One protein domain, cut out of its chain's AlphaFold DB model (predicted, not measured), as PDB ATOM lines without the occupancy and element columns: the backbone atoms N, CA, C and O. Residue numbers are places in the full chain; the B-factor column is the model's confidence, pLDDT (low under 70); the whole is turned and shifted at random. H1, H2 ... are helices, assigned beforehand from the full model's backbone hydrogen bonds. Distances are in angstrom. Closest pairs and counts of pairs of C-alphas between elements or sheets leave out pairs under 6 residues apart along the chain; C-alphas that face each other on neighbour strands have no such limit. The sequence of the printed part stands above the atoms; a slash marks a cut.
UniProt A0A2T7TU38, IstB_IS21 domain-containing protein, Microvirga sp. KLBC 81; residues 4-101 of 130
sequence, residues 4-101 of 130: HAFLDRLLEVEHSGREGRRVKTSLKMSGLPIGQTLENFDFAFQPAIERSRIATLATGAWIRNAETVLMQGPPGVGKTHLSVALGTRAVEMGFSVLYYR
ATOM      1  N   HIS A   4     200.157 187.631 170.974       93.19
ATOM      2  CA  HIS A   4     199.218 188.748 170.835       93.19
ATOM      3  C   HIS A   4     198.601 189.146 172.182       93.19
ATOM      4  O   HIS A   4     198.632 190.314 172.537       93.19
ATOM      5  N   ALA A   5     198.177 188.177 173.000       94.25
ATOM      6  CA  ALA A   5     197.574 188.455 174.302       94.25
ATOM      7  C   ALA A   5     198.554 189.144 175.269       94.25
ATOM      8  O   ALA A   5     198.148 189.950 176.105       94.25
ATOM      9  N   PHE A   6     199.852 188.825 175.179       95.25
ATOM     10  CA  PHE A   6     200.880 189.519 175.958       95.25
ATOM     11  C   PHE A   6     201.022 190.984 175.519       95.25
ATOM     12  O   PHE A   6     201.067 191.873 176.368       95.25
ATOM     13  N   LEU A   7     201.053 191.235 174.205       96.25
ATOM     14  CA  LEU A   7     201.110 192.589 173.652       96.25
ATOM     15  C   LEU A   7     199.859 193.399 174.000       96.25
ATOM     16  O   LEU A   7     199.996 194.532 174.453       96.25
ATOM     17  N   ASP A   8     198.668 192.813 173.875       96.50
ATOM     18  CA  ASP A   8     197.402 193.463 174.231       96.50
ATOM     19  C   ASP A   8     197.414 193.909 175.695       96.50
ATOM     20  O   ASP A   8     197.094 195.057 176.009       96.50
ATOM     21  N   ARG A   9     197.887 193.038 176.596       96.06
ATOM     22  CA  ARG A   9     197.998 193.373 178.015       96.06
ATOM     23  C   ARG A   9     199.011 194.486 178.274       96.06
ATOM     24  O   ARG A   9     198.754 195.366 179.095       96.06
ATOM     25  N   LEU A  10     200.160 194.456 177.602       96.50
ATOM     26  CA  LEU A  10     201.185 195.492 177.740       96.50
ATOM     27  C   LEU A  10     200.670 196.855 177.246       96.50
ATOM     28  O   LEU A  10     200.877 197.872 177.911       96.50
ATOM     29  N   LEU A  11     199.961 196.870 176.116       96.38
ATOM     30  CA  LEU A  11     199.349 198.072 175.554       96.38
ATOM     31  C   LEU A  11     198.252 198.631 176.461       96.38
ATOM     32  O   LEU A  11     198.205 199.840 176.675       96.38
ATOM     33  N   GLU A  12     197.413 197.775 177.041       96.62
ATOM     34  CA  GLU A  12     196.370 198.179 177.987       96.62
ATOM     35  C   GLU A  12     196.963 198.855 179.239       96.62
ATOM     36  O   GLU A  12     196.480 199.901 179.691       96.62
ATOM     37  N   VAL A  13     198.052 198.303 179.782       96.81
ATOM     38  CA  VAL A  13     198.758 198.878 180.939       96.81
ATOM     39  C   VAL A  13     199.376 200.236 180.598       96.81
ATOM     40  O   VAL A  13     199.221 201.192 181.359       96.81
ATOM     41  N   GLU A  14     200.045 200.366 179.453       97.00
ATOM     42  CA  GLU A  14     200.628 201.652 179.051       97.00
ATOM     43  C   GLU A  14     199.542 202.693 178.742       97.00
ATOM     44  O   GLU A  14     199.660 203.854 179.144       97.00
ATOM     45  N   HIS A  15     198.460 202.290 178.072       95.69
ATOM     46  CA  HIS A  15     197.340 203.170 177.747       95.69
ATOM     47  C   HIS A  15     196.666 203.707 179.014       95.69
ATOM     48  O   HIS A  15     196.555 204.922 179.187       95.69
ATOM     49  N   SER A  16     196.298 202.822 179.942       95.06
ATOM     50  CA  SER A  16     195.712 203.217 181.230       95.06
ATOM     51  C   SER A  16     196.664 204.093 182.054       95.06
ATOM     52  O   SER A  16     196.239 205.090 182.645       95.06
ATOM     53  N   GLY A  17     197.968 203.798 182.033       95.56
ATOM     54  CA  GLY A  17     198.993 204.615 182.677       95.56
ATOM     55  C   GLY A  17     199.089 206.032 182.103       95.56
ATOM     56  O   GLY A  17     199.207 207.000 182.862       95.56
ATOM     57  N   ARG A  18     199.018 206.184 180.775       94.56
ATOM     58  CA  ARG A  18     199.000 207.499 180.110       94.56
ATOM     59  C   ARG A  18     197.731 208.277 180.421       94.56
ATOM     60  O   ARG A  18     197.835 209.446 180.793       94.56
ATOM     61  N   GLU A  19     196.570 207.634 180.339       93.94
ATOM     62  CA  GLU A  19     195.292 208.274 180.654       93.94
ATOM     63  C   GLU A  19     195.238 208.742 182.112       93.94
ATOM     64  O   GLU A  19     194.875 209.888 182.380       93.94
ATOM     65  N   GLY A  20     195.723 207.933 183.057       93.56
ATOM     66  CA  GLY A  20     195.828 208.336 184.461       93.56
ATOM     67  C   GLY A  20     196.715 209.571 184.666       93.56
ATOM     68  O   GLY A  20     196.346 210.497 185.395       93.56
ATOM     69  N   ARG A  21     197.874 209.643 183.991       94.31
ATOM     70  CA  ARG A  21     198.762 210.824 184.043       94.31
ATOM     71  C   ARG A  21     198.108 212.053 183.415       94.31
ATOM     72  O   ARG A  21     198.233 213.147 183.974       94.31
ATOM     73  N   ARG A  22     197.403 211.877 182.290       93.88
ATOM     74  CA  ARG A  22     196.649 212.938 181.612       93.88
ATOM     75  C   ARG A  22     195.607 213.529 182.556       93.88
ATOM     76  O   ARG A  22     195.673 214.720 182.846       93.88
ATOM     77  N   VAL A  23     194.718 212.697 183.100       93.50
ATOM     78  CA  VAL A  23     193.657 213.119 184.030       93.50
ATOM     79  C   VAL A  23     194.244 213.804 185.261       93.50
ATOM     80  O   VAL A  23     193.822 214.907 185.598       93.50
ATOM     81  N   LYS A  24     195.273 213.225 185.893       92.75
ATOM     82  CA  LYS A  24     195.928 213.822 187.071       92.75
ATOM     83  C   LYS A  24     196.504 215.209 186.776       92.75
ATOM     84  O   LYS A  24     196.371 216.123 187.590       92.75
ATOM     85  N   THR A  25     197.133 215.371 185.616       91.81
ATOM     86  CA  THR A  25     197.695 216.658 185.185       91.81
ATOM     87  C   THR A  25     196.582 217.668 184.925       91.81
ATOM     88  O   THR A  25     196.631 218.777 185.449       91.81
ATOM     89  N   SER A  26     195.542 217.278 184.188       90.69
ATOM     90  CA  SER A  26     194.398 218.142 183.893       90.69
ATOM     91  C   SER A  26     193.631 218.558 185.153       90.69
ATOM     92  O   SER A  26     193.275 219.727 185.273       90.69
ATOM     93  N   LEU A  27     193.442 217.659 186.127       91.62
ATOM     94  CA  LEU A  27     192.830 217.987 187.422       91.62
ATOM     95  C   LEU A  27     193.681 218.978 188.221       91.62
ATOM     96  O   LEU A  27     193.147 219.897 188.833       91.62
ATOM     97  N   LYS A  28     195.012 218.840 188.189       90.50
ATOM     98  CA  LYS A  28     195.909 219.811 188.830       90.50
ATOM     99  C   LYS A  28     195.797 221.192 188.176       90.50
ATOM    100  O   LYS A  28     195.786 222.203 188.873       90.50
ATOM    101  N   MET A  29     195.711 221.236 186.848       88.81
ATOM    102  CA  MET A  29     195.632 222.488 186.089       88.81
ATOM    103  C   MET A  29     194.266 223.174 186.189       88.81
ATOM    104  O   MET A  29     194.202 224.394 186.050       88.81
ATOM    105  N   SER A  30     193.189 222.427 186.446       90.12
ATOM    106  CA  SER A  30     191.828 222.976 186.470       90.12
ATOM    107  C   SER A  30     191.536 223.877 187.667       90.12
ATOM    108  O   SER A  30     190.621 224.698 187.608       90.12
ATOM    109  N   GLY A  31     192.298 223.739 188.755       90.06
ATOM    110  CA  GLY A  31     192.054 224.464 190.001       90.06
ATOM    111  C   GLY A  31     190.812 223.991 190.763       90.06
ATOM    112  O   GLY A  31     190.375 224.688 191.678       90.06
ATOM    113  N   LEU A  32     190.246 222.833 190.399       92.56
ATOM    114  CA  LEU A  32     189.123 222.232 191.115       92.56
ATOM    115  C   LEU A  32     189.536 221.843 192.549       92.56
ATOM    116  O   LEU A  32     190.615 221.276 192.745       92.56
ATOM    117  N   PRO A  33     188.680 222.093 193.555       91.19
ATOM    118  CA  PRO A  33     188.849 221.529 194.887       91.19
ATOM    119  C   PRO A  33     188.927 219.997 194.850       91.19
ATOM    120  O   PRO A  33     188.127 219.332 194.192       91.19
ATOM    121  N   ILE A  34     189.883 219.431 195.583       87.69
ATOM    122  CA  ILE A  34     190.091 217.980 195.636       87.69
ATOM    123  C   ILE A  34     188.981 217.328 196.467       87.69
ATOM    124  O   ILE A  34     188.555 217.866 197.488       87.69
ATOM    125  N   GLY A  35     188.549 216.138 196.047       85.62
ATOM    126  CA  GLY A  35     187.699 215.265 196.854       85.62
ATOM    127  C   GLY A  35     186.197 215.473 196.686       85.62
ATOM    128  O   GLY A  35     185.446 214.851 197.416       85.62
ATOM    129  N   GLN A  36     185.735 216.297 195.744       89.62
ATOM    130  CA  GLN A  36     184.311 216.396 195.393       89.62
ATOM    131  C   GLN A  36     184.054 215.584 194.117       89.62
ATOM    132  O   GLN A  36     184.501 215.966 193.033       89.62
ATOM    133  N   THR A  37     183.358 214.454 194.252       91.06
ATOM    134  CA  THR A  37     182.944 213.593 193.134       91.06
ATOM    135  C   THR A  37     181.430 213.407 193.139       91.06
ATOM    136  O   THR A  37     180.727 213.857 194.044       91.06
ATOM    137  N   LEU A  38     180.892 212.800 192.081       90.19
ATOM    138  CA  LEU A  38     179.464 212.494 192.037       90.19
ATOM    139  C   LEU A  38     179.121 211.311 192.951       90.19
ATOM    140  O   LEU A  38     178.004 211.262 193.459       90.19
ATOM    141  N   GLU A  39     180.062 210.385 193.189       89.19
ATOM    142  CA  GLU A  39     179.811 209.224 194.056       89.19
ATOM    143  C   GLU A  39     179.683 209.605 195.530       89.19
ATOM    144  O   GLU A  39     178.947 208.952 196.264       89.19
ATOM    145  N   ASN A  40     180.381 210.655 195.971       89.75
ATOM    146  CA  ASN A  40     180.359 211.089 197.366       89.75
ATOM    147  C   ASN A  40     179.356 212.215 197.658       89.75
ATOM    148  O   ASN A  40     179.354 212.764 198.760       89.75
ATOM    149  N   PHE A  41     178.508 212.566 196.689       87.62
ATOM    150  CA  PHE A  41     177.427 213.514 196.909       87.62
ATOM    151  C   PHE A  41     176.242 212.832 197.604       87.62
ATOM    152  O   PHE A  41     175.664 211.871 197.087       87.62
ATOM    153  N   ASP A  42     175.845 213.350 198.766       85.31
ATOM    154  CA  ASP A  42     174.695 212.836 199.505       85.31
ATOM    155  C   ASP A  42     173.374 213.402 198.957       85.31
ATOM    156  O   ASP A  42     172.900 214.471 199.343       85.31
ATOM    157  N   PHE A  43     172.745 212.651 198.052       82.94
ATOM    158  CA  PHE A  43     171.415 212.992 197.543       82.94
ATOM    159  C   PHE A  43     170.288 212.744 198.556       82.94
ATOM    160  O   PHE A  43     169.180 213.222 198.331       82.94
ATOM    161  N   ALA A  44     170.517 211.983 199.635       80.44
ATOM    162  CA  ALA A  44     169.501 211.804 200.674       80.44
ATOM    163  C   ALA A  44     169.338 213.088 201.501       80.44
ATOM    164  O   ALA A  44     168.223 213.426 201.893       80.44
ATOM    165  N   PHE A  45     170.425 213.844 201.684       79.00
ATOM    166  CA  PHE A  45     170.399 215.160 202.322       79.00
ATOM    167  C   PHE A  45     169.631 216.217 201.509       79.00
ATOM    168  O   PHE A  45     169.076 217.154 202.081       79.00
ATOM    169  N   GLN A  46     169.568 216.076 200.178       77.56
ATOM    170  CA  GLN A  46     168.856 217.012 199.306       77.56
ATOM    171  C   GLN A  46     167.940 216.291 198.297       77.56
ATOM    172  O   GLN A  46     168.279 216.183 197.114       77.56
ATOM    173  N   PRO A  47     166.744 215.843 198.727       73.50
ATOM    174  CA  PRO A  47     165.822 215.080 197.884       73.50
ATOM    175  C   PRO A  47     165.219 215.904 196.736       73.50
ATOM    176  O   PRO A  47     164.719 215.331 195.772       73.50
ATOM    177  N   ALA A  48     165.286 217.240 196.802       78.56
ATOM    178  CA  ALA A  48     164.847 218.107 195.708       78.56
ATOM    179  C   ALA A  48     165.746 218.000 194.460       78.56
ATOM    180  O   ALA A  48     165.342 218.408 193.370       78.56
ATOM    181  N   ILE A  49     166.970 217.474 194.602       81.00
ATOM    182  CA  ILE A  49     167.879 217.258 193.478       81.00
ATOM    183  C   ILE A  49     167.626 215.873 192.895       81.00
ATOM    184  O   ILE A  49     167.968 214.839 193.467       81.00
ATOM    185  N   GLU A  50     167.056 215.865 191.697       84.75
ATOM    186  CA  GLU A  50     166.780 214.638 190.968       84.75
ATOM    187  C   GLU A  50     168.090 213.997 190.472       84.75
ATOM    188  O   GLU A  50     168.792 214.552 189.619       84.75
ATOM    189  N   ARG A  51     168.422 212.803 190.990       87.19
ATOM    190  CA  ARG A  51     169.633 212.043 190.609       87.19
ATOM    191  C   ARG A  51     169.743 211.832 189.096       87.19
ATOM    192  O   ARG A  51     170.840 211.920 188.550       87.19
ATOM    193  N   SER A  52     168.616 211.589 188.425       90.25
ATOM    194  CA  SER A  52     168.534 211.403 186.969       90.25
ATOM    195  C   SER A  52     169.090 212.614 186.208       90.25
ATOM    196  O   SER A  52     169.898 212.446 185.301       90.25
ATOM    197  N   ARG A  53     168.744 213.843 186.615       90.88
ATOM    198  CA  ARG A  53     169.231 215.074 185.974       90.88
ATOM    199  C   ARG A  53     170.729 215.237 186.147       90.88
ATOM    200  O   ARG A  53     171.416 215.577 185.189       90.88
ATOM    201  N   ILE A  54     171.243 214.976 187.348       92.00
ATOM    202  CA  ILE A  54     172.687 215.042 187.602       92.00
ATOM    203  C   ILE A  54     173.427 213.980 186.783       92.00
ATOM    204  O   ILE A  54     174.461 214.288 186.194       92.00
ATOM    205  N   ALA A  55     172.875 212.770 186.659       92.25
ATOM    206  CA  ALA A  55     173.430 211.730 185.794       92.25
ATOM    207  C   ALA A  55     173.444 212.158 184.315       92.25
ATOM    208  O   ALA A  55     174.455 211.975 183.638       92.25
ATOM    209  N   THR A  56     172.383 212.811 183.827       94.19
ATOM    210  CA  THR A  56     172.346 213.386 182.473       94.19
ATOM    211  C   THR A  56     173.435 214.441 182.283       94.19
ATOM    212  O   THR A  56     174.162 214.399 181.291       94.19
ATOM    213  N   LEU A  57     173.623 215.350 183.245       95.19
ATOM    214  CA  LEU A  57     174.702 216.343 183.199       95.19
ATOM    215  C   LEU A  57     176.096 215.694 183.233       95.19
ATOM    216  O   LEU A  57     177.011 216.160 182.550       95.19
ATOM    217  N   ALA A  58     176.250 214.591 183.967       95.12
ATOM    218  CA  ALA A  58     177.500 213.841 184.074       95.12
ATOM    219  C   ALA A  58     177.938 213.180 182.754       95.12
ATOM    220  O   ALA A  58     179.113 212.853 182.603       95.12
ATOM    221  N   THR A  59     177.032 213.021 181.780       95.75
ATOM    222  CA  THR A  59     177.378 212.541 180.426       95.75
ATOM    223  C   THR A  59     178.208 213.545 179.618       95.75
ATOM    224  O   THR A  59     178.768 213.191 178.575       95.75
ATOM    225  N   GLY A  60     178.235 214.816 180.041       94.75
ATOM    226  CA  GLY A  60     178.915 215.900 179.333       94.75
ATOM    227  C   GLY A  60     178.251 216.314 178.017       94.75
ATOM    228  O   GLY A  60     178.874 217.027 177.234       94.75
ATOM    229  N   ALA A  61     177.011 215.887 177.742       96.25
ATOM    230  CA  ALA A  61     176.292 216.279 176.527       96.25
ATOM    231  C   ALA A  61     176.163 217.808 176.395       96.25
ATOM    232  O   ALA A  61     176.456 218.353 175.337       96.25
ATOM    233  N   TRP A  62     175.859 218.497 177.498       96.25
ATOM    234  CA  TRP A  62     175.787 219.960 177.556       96.25
ATOM    235  C   TRP A  62     177.109 220.642 177.158       96.25
ATOM    236  O   TRP A  62     177.093 221.661 176.479       96.25
ATOM    237  N   ILE A  63     178.261 220.047 177.501       96.06
ATOM    238  CA  ILE A  63     179.584 220.567 177.111       96.06
ATOM    239  C   ILE A  63     179.758 220.460 175.595       96.06
ATOM    240  O   ILE A  63     180.189 221.413 174.949       96.06
ATOM    241  N   ARG A  64     179.397 219.306 175.016       94.38
ATOM    242  CA  ARG A  64     179.476 219.065 173.564       94.38
ATOM    243  C   ARG A  64     178.533 219.973 172.775       94.38
ATOM    244  O   ARG A  64     178.894 220.410 171.690       94.38
ATOM    245  N   ASN A  65     177.374 220.288 173.347       96.12
ATOM    246  CA  ASN A  65     176.383 221.184 172.756       96.12
ATOM    247  C   ASN A  65     176.675 222.675 173.000       96.12
ATOM    248  O   ASN A  65     175.901 223.519 172.558       96.12
ATOM    249  N   ALA A  66     177.763 223.015 173.705       94.75
ATOM    250  CA  ALA A  66     178.077 224.383 174.128       94.75
ATOM    251  C   ALA A  66     176.946 225.061 174.936       94.75
ATOM    252  O   ALA A  66     176.758 226.278 174.884       94.75
ATOM    253  N   GLU A  67     176.202 224.274 175.710       96.31
ATOM    254  CA  GLU A  67     175.148 224.746 176.603       96.31
ATOM    255  C   GLU A  67     175.733 225.197 177.950       96.31
ATOM    256  O   GLU A  67     176.789 224.741 178.386       96.31
ATOM    257  N   THR A  68     175.032 226.098 178.640       93.94
ATOM    258  CA  THR A  68     175.435 226.581 179.970       93.94
ATOM    259  C   THR A  68     174.534 225.994 181.045       93.94
ATOM    260  O   THR A  68     173.312 226.073 180.957       93.94
ATOM    261  N   VAL A  69     175.145 225.458 182.102       93.56
ATOM    262  CA  VAL A  69     174.434 224.930 183.271       93.56
ATOM    263  C   VAL A  69     174.489 225.955 184.400       93.56
ATOM    264  O   VAL A  69     175.567 226.310 184.874       93.56
ATOM    265  N   LEU A  70     173.321 226.406 184.859       92.88
ATOM    266  CA  LEU A  70     173.179 227.309 186.001       92.88
ATOM    267  C   LEU A  70     172.557 226.568 187.190       92.88
ATOM    268  O   LEU A  70     171.467 226.012 187.081       92.88
ATOM    269  N   MET A  71     173.224 226.599 188.347       90.50
ATOM    270  CA  MET A  71     172.717 225.996 189.585       90.50
ATOM    271  C   MET A  71     172.129 227.054 190.531       90.50
ATOM    272  O   MET A  71     172.848 227.814 191.187       90.50
ATOM    273  N   GLN A  72     170.803 227.075 190.666       88.56
ATOM    274  CA  GLN A  72     170.073 228.006 191.534       88.56
ATOM    275  C   GLN A  72     169.461 227.295 192.755       88.56
ATOM    276  O   GLN A  72     169.249 226.091 192.737       88.56
ATOM    277  N   GLY A  73     169.265 228.023 193.862       86.12
ATOM    278  CA  GLY A  73     168.826 227.462 195.150       86.12
ATOM    279  C   GLY A  73     169.455 228.137 196.384       86.12
ATOM    280  O   GLY A  73     170.331 228.992 196.223       86.12
ATOM    281  N   PRO A  74     169.037 227.765 197.601       85.25
ATOM    282  CA  PRO A  74     169.588 228.288 198.855       85.25
ATOM    283  C   PRO A  74     171.088 227.977 199.039       85.25
ATOM    284  O   PRO A  74     171.620 227.081 198.372       85.25
ATOM    285  N   PRO A  75     171.806 228.690 199.926       84.88
ATOM    286  CA  PRO A  75     173.152 228.289 200.335       84.88
ATOM    287  C   PRO A  75     173.121 226.938 201.071       84.88
ATOM    288  O   PRO A  75     172.110 226.561 201.653       84.88
ATOM    289  N   GLY A  76     174.228 226.192 201.033       81.25
ATOM    290  CA  GLY A  76     174.362 224.920 201.761       81.25
ATOM    291  C   GLY A  76     173.734 223.690 201.092       81.25
ATOM    292  O   GLY A  76     173.914 222.584 201.581       81.25
ATOM    293  N   VAL A  77     173.074 223.832 199.938       83.94
ATOM    294  CA  VAL A  77     172.421 222.705 199.229       83.94
ATOM    295  C   VAL A  77     173.360 221.887 198.328       83.94
ATOM    296  O   VAL A  77     172.902 221.121 197.487       83.94
ATOM    297  N   GLY A  78     174.678 222.079 198.448       87.38
ATOM    298  CA  GLY A  78     175.668 221.281 197.716       87.38
ATOM    299  C   GLY A  78     175.938 221.695 196.261       87.38
ATOM    300  O   GLY A  78     176.558 220.947 195.515       87.38
ATOM    301  N   LYS A  79     175.543 222.901 195.834       91.94
ATOM    302  CA  LYS A  79     175.788 223.385 194.457       91.94
ATOM    303  C   LYS A  79     177.261 223.423 194.065       91.94
ATOM    304  O   LYS A  79     177.614 223.041 192.953       91.94
ATOM    305  N   THR A  80     178.113 223.913 194.968       91.88
ATOM    306  CA  THR A  80     179.560 223.962 194.735       91.88
ATOM    307  C   THR A  80     180.095 222.549 194.557       91.88
ATOM    308  O   THR A  80     180.798 222.301 193.587       91.88
ATOM    309  N   HIS A  81     179.656 221.611 195.405       92.88
ATOM    310  CA  HIS A  81     179.990 220.192 195.275       92.88
ATOM    311  C   HIS A  81     179.607 219.644 193.913       92.88
ATOM    312  O   HIS A  81     180.469 219.139 193.204       92.88
ATOM    313  N   LEU A  82     178.349 219.803 193.504       93.06
ATOM    314  CA  LEU A  82     177.891 219.318 192.203       93.06
ATOM    315  C   LEU A  82     178.655 219.960 191.042       93.06
ATOM    316  O   LEU A  82     179.011 219.269 190.094       93.06
ATOM    317  N   SER A  83     178.951 221.257 191.121       93.88
ATOM    318  CA  SER A  83     179.721 221.958 190.087       93.88
ATOM    319  C   SER A  83     181.141 221.400 189.973       93.88
ATOM    320  O   SER A  83     181.618 221.136 188.870       93.88
ATOM    321  N   VAL A  84     181.804 221.173 191.110       95.38
ATOM    322  CA  VAL A  84     183.157 220.608 191.147       95.38
ATOM    323  C   VAL A  84     183.149 219.157 190.680       95.38
ATOM    324  O   VAL A  84     183.973 218.789 189.852       95.38
ATOM    325  N   ALA A  85     182.182 218.355 191.122       95.31
ATOM    326  CA  ALA A  85     182.033 216.961 190.727       95.31
ATOM    327  C   ALA A  85     181.771 216.797 189.220       95.31
ATOM    328  O   ALA A  85     182.395 215.955 188.573       95.31
ATOM    329  N   LEU A  86     180.907 217.637 188.635       95.81
ATOM    330  CA  LEU A  86     180.704 217.687 187.183       95.81
ATOM    331  C   LEU A  86     181.979 218.126 186.449       95.81
ATOM    332  O   LEU A  86     182.294 217.574 185.397       95.81
ATOM    333  N   GLY A  87     182.736 219.072 187.013       95.44
ATOM    334  CA  GLY A  87     184.042 219.482 186.496       95.44
ATOM    335  C   GLY A  87     185.067 218.345 186.506       95.44
ATOM    336  O   GLY A  87     185.722 218.102 185.495       95.44
ATOM    337  N   THR A  88     185.170 217.597 187.607       95.38
ATOM    338  CA  THR A  88     186.033 216.410 187.721       95.38
ATOM    339  C   THR A  88     185.664 215.387 186.651       95.38
ATOM    340  O   THR A  88     186.528 214.937 185.897       95.38
ATOM    341  N   ARG A  89     184.362 215.112 186.493       95.38
ATOM    342  CA  ARG A  89     183.864 214.193 185.468       95.38
ATOM    343  C   ARG A  89     184.184 214.669 184.050       95.38
ATOM    344  O   ARG A  89     184.540 213.866 183.191       95.38
ATOM    345  N   ALA A  90     184.101 215.971 183.794       95.81
ATOM    346  CA  ALA A  90     184.481 216.550 182.510       95.81
ATOM    347  C   ALA A  90     185.976 216.356 182.201       95.81
ATOM    348  O   ALA A  90     186.322 216.018 181.068       95.81
ATOM    349  N   VAL A  91     186.858 216.484 183.197       94.50
ATOM    350  CA  VAL A  91     188.297 216.215 183.025       94.50
ATOM    351  C   VAL A  91     188.568 214.747 182.685       94.50
ATOM    352  O   VAL A  91     189.367 214.455 181.784       94.50
ATOM    353  N   GLU A  92     187.887 213.822 183.362       93.25
ATOM    354  CA  GLU A  92     187.965 212.386 183.064       93.25
ATOM    355  C   GLU A  92     187.567 212.098 181.611       93.25
ATOM    356  O   GLU A  92     188.286 211.392 180.906       93.25
ATOM    357  N   MET A  93     186.496 212.742 181.131       94.19
ATOM    358  CA  MET A  93     186.029 212.666 179.739       94.19
ATOM    359  C   MET A  93     186.961 213.337 178.714       94.19
ATOM    360  O   MET A  93     186.695 213.261 177.516       94.19
ATOM    361  N   GLY A  94     188.041 213.996 179.145       92.06
ATOM    362  CA  GLY A  94     189.009 214.631 178.245       92.06
ATOM    363  C   GLY A  94     188.810 216.127 178.016       92.06
ATOM    364  O   GLY A  94     189.572 216.724 177.257       92.06
ATOM    365  N   PHE A  95     187.840 216.761 178.676       93.62
ATOM    366  CA  PHE A  95     187.633 218.200 178.554       93.62
ATOM    367  C   PHE A  95     188.639 218.992 179.393       93.62
ATOM    368  O   PHE A  95     189.029 218.602 180.495       93.62
ATOM    369  N   SER A  96     189.036 220.154 178.875       90.88
ATOM    370  CA  SER A  96     189.778 221.143 179.656       90.88
ATOM    371  C   SER A  96     188.806 221.917 180.540       90.88
ATOM    372  O   SER A  96     187.822 222.462 180.045       90.88
ATOM    373  N   VAL A  97     189.086 221.972 181.838       92.62
ATOM    374  CA  VAL A  97     188.227 222.619 182.835       92.62
ATOM    375  C   VAL A  97     189.018 223.698 183.557       92.62
ATOM    376  O   VAL A  97     190.203 223.516 183.821       92.62
ATOM    377  N   LEU A  98     188.354 224.802 183.890       91.56
ATOM    378  CA  LEU A  98     188.856 225.841 184.782       91.56
ATOM    379  C   LEU A  98     187.793 226.142 185.836       91.56
ATOM    380  O   LEU A  98     186.614 226.280 185.511       91.56
ATOM    381  N   TYR A  99     188.225 226.260 187.084       92.69
ATOM    382  CA  TYR A  99     187.384 226.622 188.214       92.69
ATOM    383  C   TYR A  99     187.808 227.975 188.782       92.69
ATOM    384  O   TYR A  99     188.994 228.220 189.002       92.69
ATOM    385  N   TYR A 100     186.823 228.830 189.051       90.75
ATOM    386  CA  TYR A 100     187.019 230.116 189.709       90.75
ATOM    387  C   TYR A 100     186.007 230.285 190.830       90.75
ATOM    388  O   TYR A 100     184.810 230.049 190.638       90.75
ATOM    389  N   ARG A 101     186.467 230.787 191.978       90.19
ATOM    390  CA  ARG A 101     185.555 231.463 192.906       90.19
ATOM    391  C   ARG A 101     185.166 232.823 192.324       90.19
ATOM    392  O   ARG A 101     185.876 233.385 191.490       90.19
TER     393      ARG A 101
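AT A GLANCE: This is residues 4 to 101 of the 130 residues of the protein "IstB_IS21 domain-containing protein" of Microvirga sp. KLBC 81 (UniProt A0A2T7TU38). A long straight helix, H1, sticks out as an arm with residues 4 to 18 from a small body of three shorter helices and long loops. In that body H4 sits between the last turns of H1 and the short helix H2, with the four-residue H3 just past H2 and two long links without named elements, residues 31 to 50 and 65 to 78. The printed part has 98 residues with four named helices, H1, H2, H3 and H4 along the chain, and no named strand; the class is all helix. The whole is loose, with a radius of gyration of the C-alphas of 16.1 A, and spans 55 by 27 by 26 A, the arm making the length.

HOW THE PARTS SIT: H1, residues 4 to 30, stands free over residues 4 to 18. With residues 23 to 27 alone it touches residues 88 to 92 of H4, the helix of residues 79 to 92; their closest C-alphas, those of Val 23 and Glu 92, are 5.8 A apart. These two run opposite ways at a steep tilt of 38 degrees. H2, residues 51 to 58, is apart from H1 and touches H4 at residues 86 to 90 of H4 alone, where the closest C-alphas, those of Ala 58 and Leu 86, are 5.9 A apart. H2 and H4 run the same way at a steep tilt of 46 degrees. H3, residues 61 to 64, meets H2 only through their link. H3 is apart from H1 and only just apart from H4, with 8.3 A between the closest C-alphas. In H1, H2 and H4 every O i to N i+4 pair is within hydrogen-bond range, while H3 is too short for such a pair and has its one O i to N i+3 pair within range.

IN THESE COORDINATES: H1 begins at C-alpha 4, (199.218, 188.748, 170.835), and runs 38.3 A to C-alpha 30, (191.828, 222.976, 186.470). H2 measures 10.4 A from Arg 51 to Ala 58, and H3 5.2 A from Ala 61 to Arg 64. H4 runs 20.0 A from Lys 79 to Glu 92, whose C-alpha is at (187.965, 212.386, 183.064).

THE WHOLE: The two C-alphas farthest apart are those of His 4 and Pro 74, 56.8 A. Without residues 4 to 18 the body spans 36 by 27 by 23 A. The links from H1 to H2 and from H3 to H4 are long, with 20 and 14 residues, and the link from H2 to H3 is tight. The printed part has no cut. Its mean pLDDT is 91.5, and no printed residue is under 70.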